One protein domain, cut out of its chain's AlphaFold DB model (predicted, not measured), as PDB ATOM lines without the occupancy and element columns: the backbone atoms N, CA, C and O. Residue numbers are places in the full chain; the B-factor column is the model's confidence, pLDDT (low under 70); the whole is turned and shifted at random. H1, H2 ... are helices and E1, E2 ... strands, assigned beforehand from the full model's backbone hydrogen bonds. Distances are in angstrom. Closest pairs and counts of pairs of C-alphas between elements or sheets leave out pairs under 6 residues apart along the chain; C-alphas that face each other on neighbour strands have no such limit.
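Overview. This is residues 10 to 99 of the 102 residues of the protein "FGGY_C domain-containing protein" of Lachnospiraceae bacterium (UniProt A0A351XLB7). One long helix, H3, makes the longest axis, with H1 side by side with its first part, H2 crossing near its beginning, and a small two-strand hairpin, E1 and E2, packed on it mainly through E1. A long loop, residues 47 to 63, joins the two strands. The printed part has 90 residues, with three named helices and two named strands in the order H1, H2, E1, E2, H3; the strands form one antiparallel sheet, E1 - E2, and the class is mostly helix. The whole is compact, with a radius of gyration of the C-alphas of 13.9 A, but elongated in outline, spanning 42 by 25 by 23 A.

Arrangement. H1, residues 10 to 20, touches H3, residues 74 to 97, at a shallow tilt of 12 degrees, and the two run opposite ways. Their closest C-alphas are those of Phe 16 and Leu 78, 7.2 A apart, and H3 touches H1 with residues 74 to 82 alone. H2, residues 26 to 35, is about perpendicular to H3, at 88 degrees. H2 touches residues 75 to 79 of H3 alone, with the closest C-alphas, those of Val 33 and Ala 75, 5.0 A apart. H1 and H2 are only just apart, at 8.4 A. E1, residues 44 to 46, and E2, residues 64 to 66, are antiparallel neighbours and a hairpin, with 163 degrees between their directions. N 44 and O 66 are 3.0 A apart and N 66 and O 44 are 2.8 A apart, both within hydrogen-bond range. The closest C-alphas of E1 and H3 are those of Cys 45 and Leu 81, 5.1 A apart; those of E2 and H3 are Phe 65 and Met 77, 7.5 A apart. H1 is apart from both strands, and H2 is apart from E2. In H1, H2 and H3 every O i to N i+4 pair is within hydrogen-bond range.

Along the chain. H1 runs 15.3 A from C-alpha 10 at (197.529, 80.182, -41.233) to C-alpha 20. H2 measures 14.5 A from first to last C-alpha. E1 measures 6.8 A, beginning with C-alpha 44 at (186.072, 71.406, -51.905), and E2 measures 6.2 A. H3 is the longest helix, 34.6 A from C-alpha 74 to C-alpha 97 at (174.868, 88.790, -37.823).

Size, cuts and confidence. The two C-alphas farthest apart are those of Gly 23 and Tyr 99, at 45.0 A. The printed part has no cut. The link from H1 to H2 is tight, those from H2 to E1 and from E2 to H3 are short, and the link from E1 to E2, with 17 residues, is long. The mean pLDDT of the printed part is 90.6, and residue 55 is the one printed residue under 70.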
ATOM      1  N   CYS A  10     196.123  80.123 -40.827       81.69
ATOM      2  CA  CYS A  10     197.529  80.182 -41.233       81.69
ATOM      3  C   CYS A  10     198.222  78.824 -41.098       81.69
ATOM      4  O   CYS A  10     198.954  78.413 -41.986       81.69
ATOM      5  N   SER A  11     197.926  78.083 -40.027       89.19
ATOM      6  CA  SER A  11     198.536  76.773 -39.789       89.19
ATOM      7  C   SER A  11     198.127  75.718 -40.820       89.19
ATOM      8  O   SER A  11     198.932  74.839 -41.117       89.19
ATOM      9  N   ALA A  12     196.920  75.800 -41.397       90.75
ATOM     10  CA  ALA A  12     196.511  74.910 -42.484       90.75
ATOM     11  C   ALA A  12     197.217  75.255 -43.800       90.75
ATOM     12  O   ALA A  12     197.668  74.350 -44.502       90.75
ATOM     13  N   PHE A  13     197.363  76.549 -44.110       91.19
ATOM     14  CA  PHE A  13     198.148  76.994 -45.261       91.19
ATOM     15  C   PHE A  13     199.621  76.588 -45.125       91.19
ATOM     16  O   PHE A  13     200.180  75.991 -46.042       91.19
ATOM     17  N   ASP A  14     200.232  76.833 -43.964       91.62
ATOM     18  CA  ASP A  14     201.623  76.465 -43.687       91.62
ATOM     19  C   ASP A  14     201.842  74.953 -43.755       91.62
ATOM     20  O   ASP A  14     202.855  74.498 -44.288       91.62
ATOM     21  N   TRP A  15     200.884  74.168 -43.246       92.94
ATOM     22  CA  TRP A  15     200.882  72.718 -43.407       92.94
ATOM     23  C   TRP A  15     200.867  72.343 -44.892       92.94
ATOM     24  O   TRP A  15     201.773  71.651 -45.344       92.94
ATOM     25  N   PHE A  16     199.914  72.855 -45.675       94.31
ATOM     26  CA  PHE A  16     199.801  72.507 -47.093       94.31
ATOM     27  C   PHE A  16     201.055  72.908 -47.878       94.31
ATOM     28  O   PHE A  16     201.560  72.140 -48.698       94.31
ATOM     29  N   ARG A  17     201.596  74.098 -47.601       93.88
ATOM     30  CA  ARG A  17     202.830  74.579 -48.219       93.88
ATOM     31  C   ARG A  17     203.995  73.641 -47.929       93.88
ATOM     32  O   ARG A  17     204.723  73.290 -48.849       93.88
ATOM     33  N   ARG A  18     204.165  73.231 -46.671       94.19
ATOM     34  CA  ARG A  18     205.240  72.316 -46.281       94.19
ATOM     35  C   ARG A  18     205.108  70.955 -46.966       94.19
ATOM     36  O   ARG A  18     206.116  70.442 -47.428       94.19
ATOM     37  N   GLU A  19     203.903  70.395 -47.051       95.06
ATOM     38  CA  GLU A  19     203.710  69.044 -47.601       95.06
ATOM     39  C   GLU A  19     203.714  68.995 -49.145       95.06
ATOM     40  O   GLU A  19     204.117  67.989 -49.721       95.06
ATOM     41  N   PHE A  20     203.272  70.056 -49.839       94.00
ATOM     42  CA  PHE A  20     203.049  70.028 -51.302       94.00
ATOM     43  C   PHE A  20     203.851  71.063 -52.112       94.00
ATOM     44  O   PHE A  20     203.913  70.977 -53.346       94.00
ATOM     45  N   TYR A  21     204.449  72.052 -51.445       94.00
ATOM     46  CA  TYR A  21     205.193  73.163 -52.052       94.00
ATOM     47  C   TYR A  21     206.548  73.394 -51.364       94.00
ATOM     48  O   TYR A  21     207.031  74.525 -51.272       94.00
ATOM     49  N   GLU A  22     207.189  72.327 -50.882       93.25
ATOM     50  CA  GLU A  22     208.550  72.421 -50.358       93.25
ATOM     51  C   GLU A  22     209.503  72.990 -51.425       93.25
ATOM     52  O   GLU A  22     209.511  72.548 -52.573       93.25
ATOM     53  N   GLY A  23     210.280  74.012 -51.052       92.06
ATOM     54  CA  GLY A  23     211.225  74.688 -51.947       92.06
ATOM     55  C   GLY A  23     210.637  75.786 -52.841       92.06
ATOM     56  O   GLY A  23     211.411  76.471 -53.500       92.06
ATOM     57  N   PHE A  24     209.317  76.005 -52.835       93.44
ATOM     58  CA  PHE A  24     208.681  77.097 -53.583       93.44
ATOM     59  C   PHE A  24     208.632  78.389 -52.756       93.44
ATOM     60  O   PHE A  24     208.383  78.369 -51.542       93.44
ATOM     61  N   SER A  25     208.831  79.521 -53.424       94.50
ATOM     62  CA  SER A  25     208.583  80.858 -52.880       94.50
ATOM     63  C   SER A  25     207.081  81.165 -52.794       94.50
ATOM     64  O   SER A  25     206.253  80.516 -53.431       94.50
ATOM     65  N   TYR A  26     206.711  82.172 -51.997       90.56
ATOM     66  CA  TYR A  26     205.312  82.602 -51.889       90.56
ATOM     67  C   TYR A  26     204.749  83.122 -53.216       90.56
ATOM     68  O   TYR A  26     203.584  82.865 -53.509       90.56
ATOM     69  N   ASP A  27     205.569  83.798 -54.020       95.00
ATOM     70  CA  ASP A  27     205.146  84.337 -55.314       95.00
ATOM     71  C   ASP A  27     204.827  83.206 -56.300       95.00
ATOM     72  O   ASP A  27     203.752  83.190 -56.889       95.00
ATOM     73  N   GLU A  28     205.679  82.177 -56.374       94.69
ATOM     74  CA  GLU A  28     205.425  81.001 -57.222       94.69
ATOM     75  C   GLU A  28     204.159  80.239 -56.808       94.69
ATOM     76  O   GLU A  28     203.426  79.721 -57.653       94.69
ATOM     77  N   ILE A  29     203.887  80.159 -55.502       94.06
ATOM     78  CA  ILE A  29     202.659  79.543 -54.986       94.06
ATOM     79  C   ILE A  29     201.441  80.385 -55.375       94.06
ATOM     80  O   ILE A  29     200.439  79.828 -55.826       94.06
ATOM     81  N   ASN A  30     201.520  81.707 -55.216       93.56
ATOM     82  CA  ASN A  30     200.442  82.621 -55.583       93.56
ATOM     83  C   ASN A  30     200.130  82.539 -57.077       93.56
ATOM     84  O   ASN A  30     198.959  82.414 -57.439       93.56
ATOM     85  N   ASP A  31     201.153  82.525 -57.928       95.00
ATOM     86  CA  ASP A  31     200.996  82.386 -59.374       95.00
ATOM     87  C   ASP A  31     200.346  81.044 -59.736       95.00
ATOM     88  O   ASP A  31     199.406  80.994 -60.530       95.00
ATOM     89  N   ALA A  32     200.771  79.945 -59.101       92.62
ATOM     90  CA  ALA A  32     200.174  78.628 -59.320       92.62
ATOM     91  C   ALA A  32     198.689  78.584 -58.920       92.62
ATOM     92  O   ALA A  32     197.861  78.043 -59.654       92.62
ATOM     93  N   VAL A  33     198.335  79.167 -57.772       93.62
ATOM     94  CA  VAL A  33     196.945  79.247 -57.291       93.62
ATOM     95  C   VAL A  33     196.097  80.149 -58.187       93.62
ATOM     96  O   VAL A  33     194.938  79.823 -58.449       93.62
ATOM     97  N   ALA A  34     196.660  81.248 -58.693       92.94
ATOM     98  CA  ALA A  34     195.969  82.176 -59.584       92.94
ATOM     99  C   ALA A  34     195.563  81.532 -60.922       92.94
ATOM    100  O   ALA A  34     194.566  81.945 -61.516       92.94
ATOM    101  N   LEU A  35     196.297  80.508 -61.375       92.56
ATOM    102  CA  LEU A  35     195.983  79.741 -62.587       92.56
ATOM    103  C   LEU A  35     194.834  78.736 -62.407       92.56
ATOM    104  O   LEU A  35     194.196  78.362 -63.392       92.56
ATOM    105  N   SER A  36     194.563  78.287 -61.178       94.12
ATOM    106  CA  SER A  36     193.383  77.463 -60.887       94.12
ATOM    107  C   SER A  36     192.112  78.274 -61.167       94.12
ATOM    108  O   SER A  36     192.124  79.492 -61.027       94.12
ATOM    109  N   GLN A  37     191.002  77.650 -61.564       92.44
ATOM    110  CA  GLN A  37     189.744  78.380 -61.782       92.44
ATOM    111  C   GLN A  37     189.031  78.698 -60.462       92.44
ATOM    112  O   GLN A  37     189.232  78.023 -59.455       92.44
ATOM    113  N   VAL A  38     188.166  79.720 -60.465       92.31
ATOM    114  CA  VAL A  38     187.269  80.014 -59.331       92.31
ATOM    115  C   VAL A  38     186.463  78.766 -58.975       92.31
ATOM    116  O   VAL A  38     185.896  78.131 -59.864       92.31
ATOM    117  N   GLY A  39     186.425  78.408 -57.689       90.81
ATOM    118  CA  GLY A  39     185.805  77.162 -57.233       90.81
ATOM    119  C   GLY A  39     186.705  75.932 -57.375       90.81
ATOM    120  O   GLY A  39     186.197  74.814 -57.323       90.81
ATOM    121  N   ALA A  40     188.014  76.118 -57.600       94.94
ATOM    122  CA  ALA A  40     189.042  75.075 -57.567       94.94
ATOM    123  C   ALA A  40     188.734  73.839 -58.436       94.94
ATOM    124  O   ALA A  40     188.937  72.697 -58.015       94.94
ATOM    125  N   ASN A  41     188.185  74.054 -59.638       93.38
ATOM    126  CA  ASN A  41     187.725  72.982 -60.535       93.38
ATOM    127  C   ASN A  41     186.752  71.988 -59.859       93.38
ATOM    128  O   ASN A  41     186.725  70.799 -60.173       93.38
ATOM    129  N   GLY A  42     185.952  72.476 -58.908       93.75
ATOM    130  CA  GLY A  42     184.991  71.696 -58.138       93.75
ATOM    131  C   GLY A  42     185.570  71.003 -56.903       93.75
ATOM    132  O   GLY A  42     184.797  70.369 -56.186       93.75
ATOM    133  N   CYS A  43     186.873  71.107 -56.627       95.94
ATOM    134  CA  CYS A  43     187.465  70.585 -55.397       95.94
ATOM    135  C   CYS A  43     187.002  71.414 -54.190       95.94
ATOM    136  O   CYS A  43     187.036  72.641 -54.219       95.94
ATOM    137  N   ILE A  44     186.582  70.745 -53.115       95.19
ATOM    138  CA  ILE A  44     186.072  71.406 -51.905       95.19
ATOM    139  C   ILE A  44     186.952  71.030 -50.722       95.19
ATOM    140  O   ILE A  44     187.169  69.844 -50.476       95.19
ATOM    141  N   CYS A  45     187.395  72.023 -49.949       95.06
ATOM    142  CA  CYS A  45     188.119  71.798 -48.705       95.06
ATOM    143  C   CYS A  45     187.302  72.249 -47.489       95.06
ATOM    144  O   CYS A  45     186.830  73.384 -47.428       95.06
ATOM    145  N   LEU A  46     187.197  71.372 -46.493       92.25
ATOM    146  CA  LEU A  46     186.777  71.718 -45.138       92.25
ATOM    147  C   LEU A  46     188.036  71.844 -44.267       92.25
ATOM    148  O   LEU A  46     188.670  70.823 -43.995       92.25
ATOM    149  N   PRO A  47     188.430  73.052 -43.816       91.25
ATOM    150  CA  PRO A  47     189.742  73.295 -43.213       91.25
ATOM    151  C   PRO A  47     189.820  72.945 -41.712       91.25
ATOM    152  O   PRO A  47     190.498  73.626 -40.945       91.25
ATOM    153  N   TYR A  48     189.150  71.882 -41.256       90.38
ATOM    154  CA  TYR A  48     189.038  71.510 -39.833       90.38
ATOM    155  C   TYR A  48     190.240  70.698 -39.317       90.38
ATOM    156  O   TYR A  48     190.086  69.620 -38.744       90.38
ATOM    157  N   PHE A  49     191.464  71.188 -39.523       86.94
ATOM    158  CA  PHE A  49     192.696  70.462 -39.170       86.94
ATOM    159  C   PHE A  49     192.859  70.209 -37.662       86.94
ATOM    160  O   PHE A  49     193.482  69.223 -37.268       86.94
ATOM    161  N   GLN A  50     192.281  71.067 -36.818       87.56
ATOM    162  CA  GLN A  50     192.299  70.934 -35.355       87.56
ATOM    163  C   GLN A  50     190.884  70.956 -34.764       87.56
ATOM    164  O   GLN A  50     190.657  71.485 -33.678       87.56
ATOM    165  N   GLY A  51     189.921  70.385 -35.489       84.50
ATOM    166  CA  GLY A  51     188.515  70.466 -35.120       84.50
ATOM    167  C   GLY A  51     187.866  71.780 -35.554       84.50
ATOM    168  O   GLY A  51     188.490  72.652 -36.164       84.50
ATOM    169  N   ARG A  52     186.578  71.902 -35.245       82.94
ATOM    170  CA  ARG A  52     185.749  73.074 -35.526       82.94
ATOM    171  C   ARG A  52     185.315  73.718 -34.215       82.94
ATOM    172  O   ARG A  52     184.900  73.019 -33.294       82.94
ATOM    173  N   SER A  53     185.431  75.042 -34.141       79.94
ATOM    174  CA  SER A  53     185.007  75.830 -32.980       79.94
ATOM    175  C   SER A  53     183.584  76.350 -33.187       79.94
ATOM    176  O   SER A  53     182.623  75.753 -32.731       79.94
ATOM    177  N   THR A  54     183.421  77.460 -33.900       70.75
ATOM    178  CA  THR A  54     182.117  78.104 -34.129       70.75
ATOM    179  C   THR A  54     181.581  77.717 -35.514       70.75
ATOM    180  O   THR A  54     182.398  77.630 -36.434       70.75
ATOM    181  N   PRO A  55     180.263  77.514 -35.729       67.56
ATOM    182  CA  PRO A  55     179.140  77.544 -34.776       67.56
ATOM    183  C   PRO A  55     178.903  76.215 -34.040       67.56
ATOM    184  O   PRO A  55     178.482  76.230 -32.887       67.56
ATOM    185  N   ASP A  56     179.222  75.086 -34.677       74.38
ATOM    186  CA  ASP A  56     179.080  73.748 -34.102       74.38
ATOM    187  C   ASP A  56     180.433  73.269 -33.580       74.38
ATOM    188  O   ASP A  56     181.328  72.910 -34.355       74.38
ATOM    189  N   TRP A  57     180.583  73.269 -32.255       79.19
ATOM    190  CA  TRP A  57     181.803  72.808 -31.599       79.19
ATOM    191  C   TRP A  57     181.988  71.308 -31.842       79.19
ATOM    192  O   TRP A  57     181.220  70.482 -31.348       79.19
ATOM    193  N   ASN A  58     183.017  70.946 -32.605       83.06
ATOM    194  CA  ASN A  58     183.331  69.561 -32.931       83.06
ATOM    195  C   ASN A  58     184.849  69.349 -32.965       83.06
ATOM    196  O   ASN A  58     185.515  69.582 -33.975       83.06
ATOM    197  N   ASN A  59     185.396  68.856 -31.856       84.81
ATOM    198  CA  ASN A  59     186.818  68.533 -31.717       84.81
ATOM    199  C   ASN A  59     187.252  67.289 -32.519       84.81
ATOM    200  O   ASN A  59     188.445  67.098 -32.752       84.81
ATOM    201  N   LEU A  60     186.303  66.450 -32.944       88.25
ATOM    202  CA  LEU A  60     186.559  65.281 -33.783       88.25
ATOM    203  C   LEU A  60     186.565  65.631 -35.271       88.25
ATOM    204  O   LEU A  60     186.973  64.792 -36.074       88.25
ATOM    205  N   ALA A  61     186.140  66.844 -35.648       88.50
ATOM    206  CA  ALA A  61     186.184  67.281 -37.035       88.50
ATOM    207  C   ALA A  61     187.627  67.225 -37.557       88.50
ATOM    208  O   ALA A  61     188.584  67.587 -36.867       88.50
ATOM    209  N   LYS A  62     187.770  66.728 -38.783       90.56
ATOM    210  CA  LYS A  62     189.041  66.607 -39.494       90.56
ATOM    211  C   LYS A  62     188.950  67.354 -40.808       90.56
ATOM    212  O   LYS A  62     187.856  67.544 -41.341       90.56
ATOM    213  N   ALA A  63     190.106  67.750 -41.327       92.31
ATOM    214  CA  ALA A  63     190.176  68.339 -42.647       92.31
ATOM    215  C   ALA A  63     189.738  67.328 -43.714       92.31
ATOM    216  O   ALA A  63     190.099  66.151 -43.643       92.31
ATOM    217  N   ILE A  64     188.956  67.787 -44.689       94.69
ATOM    218  CA  ILE A  64     188.442  66.955 -45.782       94.69
ATOM    219  C   ILE A  64     188.685  67.691 -47.092       94.69
ATOM    220  O   ILE A  64     188.278  68.839 -47.227       94.69
ATOM    221  N   PHE A  65     189.290  67.004 -48.057       95.62
ATOM    222  CA  PHE A  65     189.238  67.384 -49.466       95.62
ATOM    223  C   PHE A  65     188.227  66.475 -50.159       95.62
ATOM    224  O   PHE A  65     188.355  65.252 -50.119       95.62
ATOM    225  N   SER A  66     187.201  67.069 -50.755       96.06
ATOM    226  CA  SER A  66     186.126  66.376 -51.456       96.06
ATOM    227  C   SER A  66     186.154  66.707 -52.946       96.06
ATOM    228  O   SER A  66     186.730  67.715 -53.362       96.06
ATOM    229  N   ASN A  67     185.512  65.847 -53.738       95.19
ATOM    230  CA  ASN A  67     185.371  65.986 -55.187       95.19
ATOM    231  C   ASN A  67     186.718  66.069 -55.938       95.19
ATOM    232  O   ASN A  67     186.863  66.777 -56.931       95.19
ATOM    233  N   VAL A  68     187.722  65.340 -55.440       96.38
ATOM    234  CA  VAL A  68     189.032  65.200 -56.085       96.38
ATOM    235  C   VAL A  68     188.917  64.197 -57.234       96.38
ATOM    236  O   VAL A  68     188.441  63.077 -57.048       96.38
ATOM    237  N   THR A  69     189.373  64.592 -58.419       95.75
ATOM    238  CA  THR A  69     189.397  63.763 -59.632       95.75
ATOM    239  C   THR A  69     190.819  63.664 -60.185       95.75
ATOM    240  O   THR A  69     191.722  64.353 -59.717       95.75
ATOM    241  N   LEU A  70     191.033  62.855 -61.231       96.12
ATOM    242  CA  LEU A  70     192.325  62.801 -61.933       96.12
ATOM    243  C   LEU A  70     192.716  64.131 -62.607       96.12
ATOM    244  O   LEU A  70     193.877  64.308 -62.959       96.12
ATOM    245  N   GLY A  71     191.764  65.051 -62.794       94.50
ATOM    246  CA  GLY A  71     192.032  66.399 -63.294       94.50
ATOM    247  C   GLY A  71     192.374  67.411 -62.197       94.50
ATOM    248  O   GLY A  71     192.797  68.516 -62.515       94.50
ATOM    249  N   THR A  72     192.192  67.060 -60.920       96.06
ATOM    250  CA  THR A  72     192.455  67.966 -59.800       96.06
ATOM    251  C   THR A  72     193.957  68.116 -59.583       96.06
ATOM    252  O   THR A  72     194.675  67.141 -59.362       96.06
ATOM    253  N   THR A  73     194.434  69.356 -59.609       95.50
ATOM    254  CA  THR A  73     195.846  69.683 -59.406       95.50
ATOM    255  C   THR A  73     196.138  70.090 -57.961       95.50
ATOM    256  O   THR A  73     195.246  70.458 -57.195       95.50
ATOM    257  N   LYS A  74     197.423  70.113 -57.581       94.50
ATOM    258  CA  LYS A  74     197.841  70.666 -56.280       94.50
ATOM    259  C   LYS A  74     197.485  72.152 -56.115       94.50
ATOM    260  O   LYS A  74     197.301  72.613 -54.991       94.50
ATOM    261  N   ALA A  75     197.392  72.897 -57.220       96.00
ATOM    262  CA  ALA A  75     196.960  74.291 -57.213       96.00
ATOM    263  C   ALA A  75     195.465  74.397 -56.900       96.00
ATOM    264  O   ALA A  75     195.084  75.213 -56.068       96.00
ATOM    265  N   ASP A  76     194.645  73.511 -57.471       96.88
ATOM    266  CA  ASP A  76     193.214  73.427 -57.160       96.88
ATOM    267  C   ASP A  76     192.989  73.067 -55.693       96.88
ATOM    268  O   ASP A  76     192.206  73.712 -55.005       96.88
ATOM    269  N   MET A  77     193.731  72.092 -55.168       96.31
ATOM    270  CA  MET A  77     193.630  71.732 -53.753       96.31
ATOM    271  C   MET A  77     193.989  72.913 -52.843       96.31
ATOM    272  O   MET A  77     193.239  73.213 -51.914       96.31
ATOM    273  N   LEU A  78     195.077  73.635 -53.127       95.69
ATOM    274  CA  LEU A  78     195.446  74.816 -52.347       95.69
ATOM    275  C   LEU A  78     194.416  75.947 -52.488       95.69
ATOM    276  O   LEU A  78     194.050  76.567 -51.491       95.69
ATOM    277  N   ARG A  79     193.889  76.179 -53.694       95.75
ATOM    278  CA  ARG A  79     192.814  77.148 -53.919       95.75
ATOM    279  C   ARG A  79     191.560  76.781 -53.127       95.75
ATOM    280  O   ARG A  79     191.018  77.643 -52.444       95.75
ATOM    281  N   SER A  80     191.156  75.510 -53.135       96.69
ATOM    282  CA  SER A  80     190.003  75.023 -52.368       96.69
ATOM    283  C   SER A  80     190.194  75.206 -50.861       96.69
ATOM    284  O   SER A  80     189.238  75.529 -50.160       96.69
ATOM    285  N   LEU A  81     191.425  75.051 -50.356       95.25
ATOM    286  CA  LEU A  81     191.767  75.296 -48.955       95.25
ATOM    287  C   LEU A  81     191.618  76.778 -48.594       95.25
ATOM    288  O   LEU A  81     191.003  77.097 -47.577       95.25
ATOM    289  N   LEU A  82     192.154  77.676 -49.424       94.12
ATOM    290  CA  LEU A  82     192.041  79.123 -49.226       94.12
ATOM    291  C   LEU A  82     190.581  79.585 -49.296       94.12
ATOM    292  O   LEU A  82     190.118  80.290 -48.400       94.12
ATOM    293  N   GLU A  83     189.841  79.133 -50.310       94.44
ATOM    294  CA  GLU A  83     188.408  79.398 -50.441       94.44
ATOM    295  C   GLU A  83     187.641  78.850 -49.225       94.44
ATOM    296  O   GLU A  83     186.830  79.566 -48.645       94.44
ATOM    297  N   GLY A  84     187.952  77.635 -48.759       92.56
ATOM    298  CA  GLY A  84     187.357  77.031 -47.561       92.56
ATOM    299  C   GLY A  84     187.608  77.830 -46.277       92.56
ATOM    300  O   GLY A  84     186.699  77.996 -45.462       92.56
ATOM    301  N   ILE A  85     188.813  78.386 -46.102       91.62
ATOM    302  CA  ILE A  85     189.126  79.295 -44.987       91.62
ATOM    303  C   ILE A  85     188.274  80.566 -45.081       91.62
ATOM    304  O   ILE A  85     187.674  80.976 -44.085       91.62
ATOM    305  N   CYS A  86     188.175  81.173 -46.268       91.19
ATOM    306  CA  CYS A  86     187.326  82.342 -46.497       91.19
ATOM    307  C   CYS A  86     185.848  82.049 -46.210       91.19
ATOM    308  O   CYS A  86     185.177  82.874 -45.588       91.19
ATOM    309  N   TYR A  87     185.349  80.873 -46.593       90.69
ATOM    310  CA  TYR A  87     183.981  80.453 -46.288       90.69
ATOM    311  C   TYR A  87     183.734  80.304 -44.785       90.69
ATOM    312  O   TYR A  87     182.690  80.739 -44.306       90.69
ATOM    313  N   GLU A  88     184.678  79.760 -44.013       88.75
ATOM    314  CA  GLU A  88     184.530  79.688 -42.551       88.75
ATOM    315  C   GLU A  88     184.545  81.080 -41.896       88.75
ATOM    316  O   GLU A  88     183.799  81.311 -40.943       88.75
ATOM    317  N   ILE A  89     185.318  82.034 -42.434       87.62
ATOM    318  CA  ILE A  89     185.259  83.448 -42.015       87.62
ATOM    319  C   ILE A  89     183.873  84.027 -42.290       87.62
ATOM    320  O   ILE A  89     183.264  84.590 -41.378       87.62
ATOM    321  N   GLY A  90     183.359  83.853 -43.510       88.06
ATOM    322  CA  GLY A  90     182.022  84.307 -43.894       88.06
ATOM    323  C   GLY A  90     180.937  83.713 -42.998       88.06
ATOM    324  O   GLY A  90     180.161  84.450 -42.401       88.06
ATOM    325  N   ASN A  91     180.964  82.397 -42.779       87.44
ATOM    326  CA  ASN A  91     180.028  81.709 -41.891       87.44
ATOM    327  C   ASN A  91     180.103  82.223 -40.442       87.44
ATOM    328  O   ASN A  91     179.083  82.346 -39.760       87.44
ATOM    329  N   GLY A  92     181.305  82.553 -39.960       85.38
ATOM    330  CA  GLY A  92     181.496  83.201 -38.667       85.38
ATOM    331  C   GLY A  92     180.815  84.571 -38.594       85.38
ATOM    332  O   GLY A  92     180.114  84.844 -37.622       85.38
ATOM    333  N   ILE A  93     180.984  85.404 -39.624       86.44
ATOM    334  CA  ILE A  93     180.354  86.729 -39.730       86.44
ATOM    335  C   ILE A  93     178.828  86.600 -39.816       86.44
ATOM    336  O   ILE A  93     178.126  87.261 -39.053       86.44
ATOM    337  N   ASP A  94     178.313  85.706 -40.659       87.12
ATOM    338  CA  ASP A  94     176.874  85.463 -40.815       87.12
ATOM    339  C   ASP A  94     176.243  84.967 -39.512       87.12
ATOM    340  O   ASP A  94     175.171  85.417 -39.103       87.12
ATOM    341  N   THR A  95     176.934  84.065 -38.811       85.25
ATOM    342  CA  THR A  95     176.508  83.592 -37.490       85.25
ATOM    343  C   THR A  95     176.455  84.744 -36.497       85.25
ATOM    344  O   THR A  95     175.505  84.825 -35.724       85.25
ATOM    345  N   MET A  96     177.431  85.655 -36.523       82.75
ATOM    346  CA  MET A  96     177.411  86.844 -35.673       82.75
ATOM    347  C   MET A  96     176.268  87.801 -36.033       82.75
ATOM    348  O   MET A  96     175.633  88.339 -35.128       82.75
ATOM    349  N   GLY A  97     175.971  87.965 -37.325       82.88
ATOM    350  CA  GLY A  97     174.868  88.790 -37.823       82.88
ATOM    351  C   GLY A  97     173.502  88.362 -37.285       82.88
ATOM    352  O   GLY A  97     172.703  89.215 -36.915       82.88
ATOM    353  N   LYS A  98     173.268  87.054 -37.113       81.31
ATOM    354  CA  LYS A  98     172.022  86.525 -36.517       81.31
ATOM    355  C   LYS A  98     171.764  86.992 -35.083       81.31
ATOM    356  O   LYS A  98     170.628  86.948 -34.638       81.31
ATOM    357  N   TYR A  99     172.797  87.398 -34.347       74.00
ATOM    358  CA  TYR A  99     172.659  87.904 -32.976       74.00
ATOM    359  C   TYR A  99     172.519  89.430 -32.909       74.00
ATOM    360  O   TYR A  99     172.448  89.979 -31.809       74.00
TER     361      TYR A  99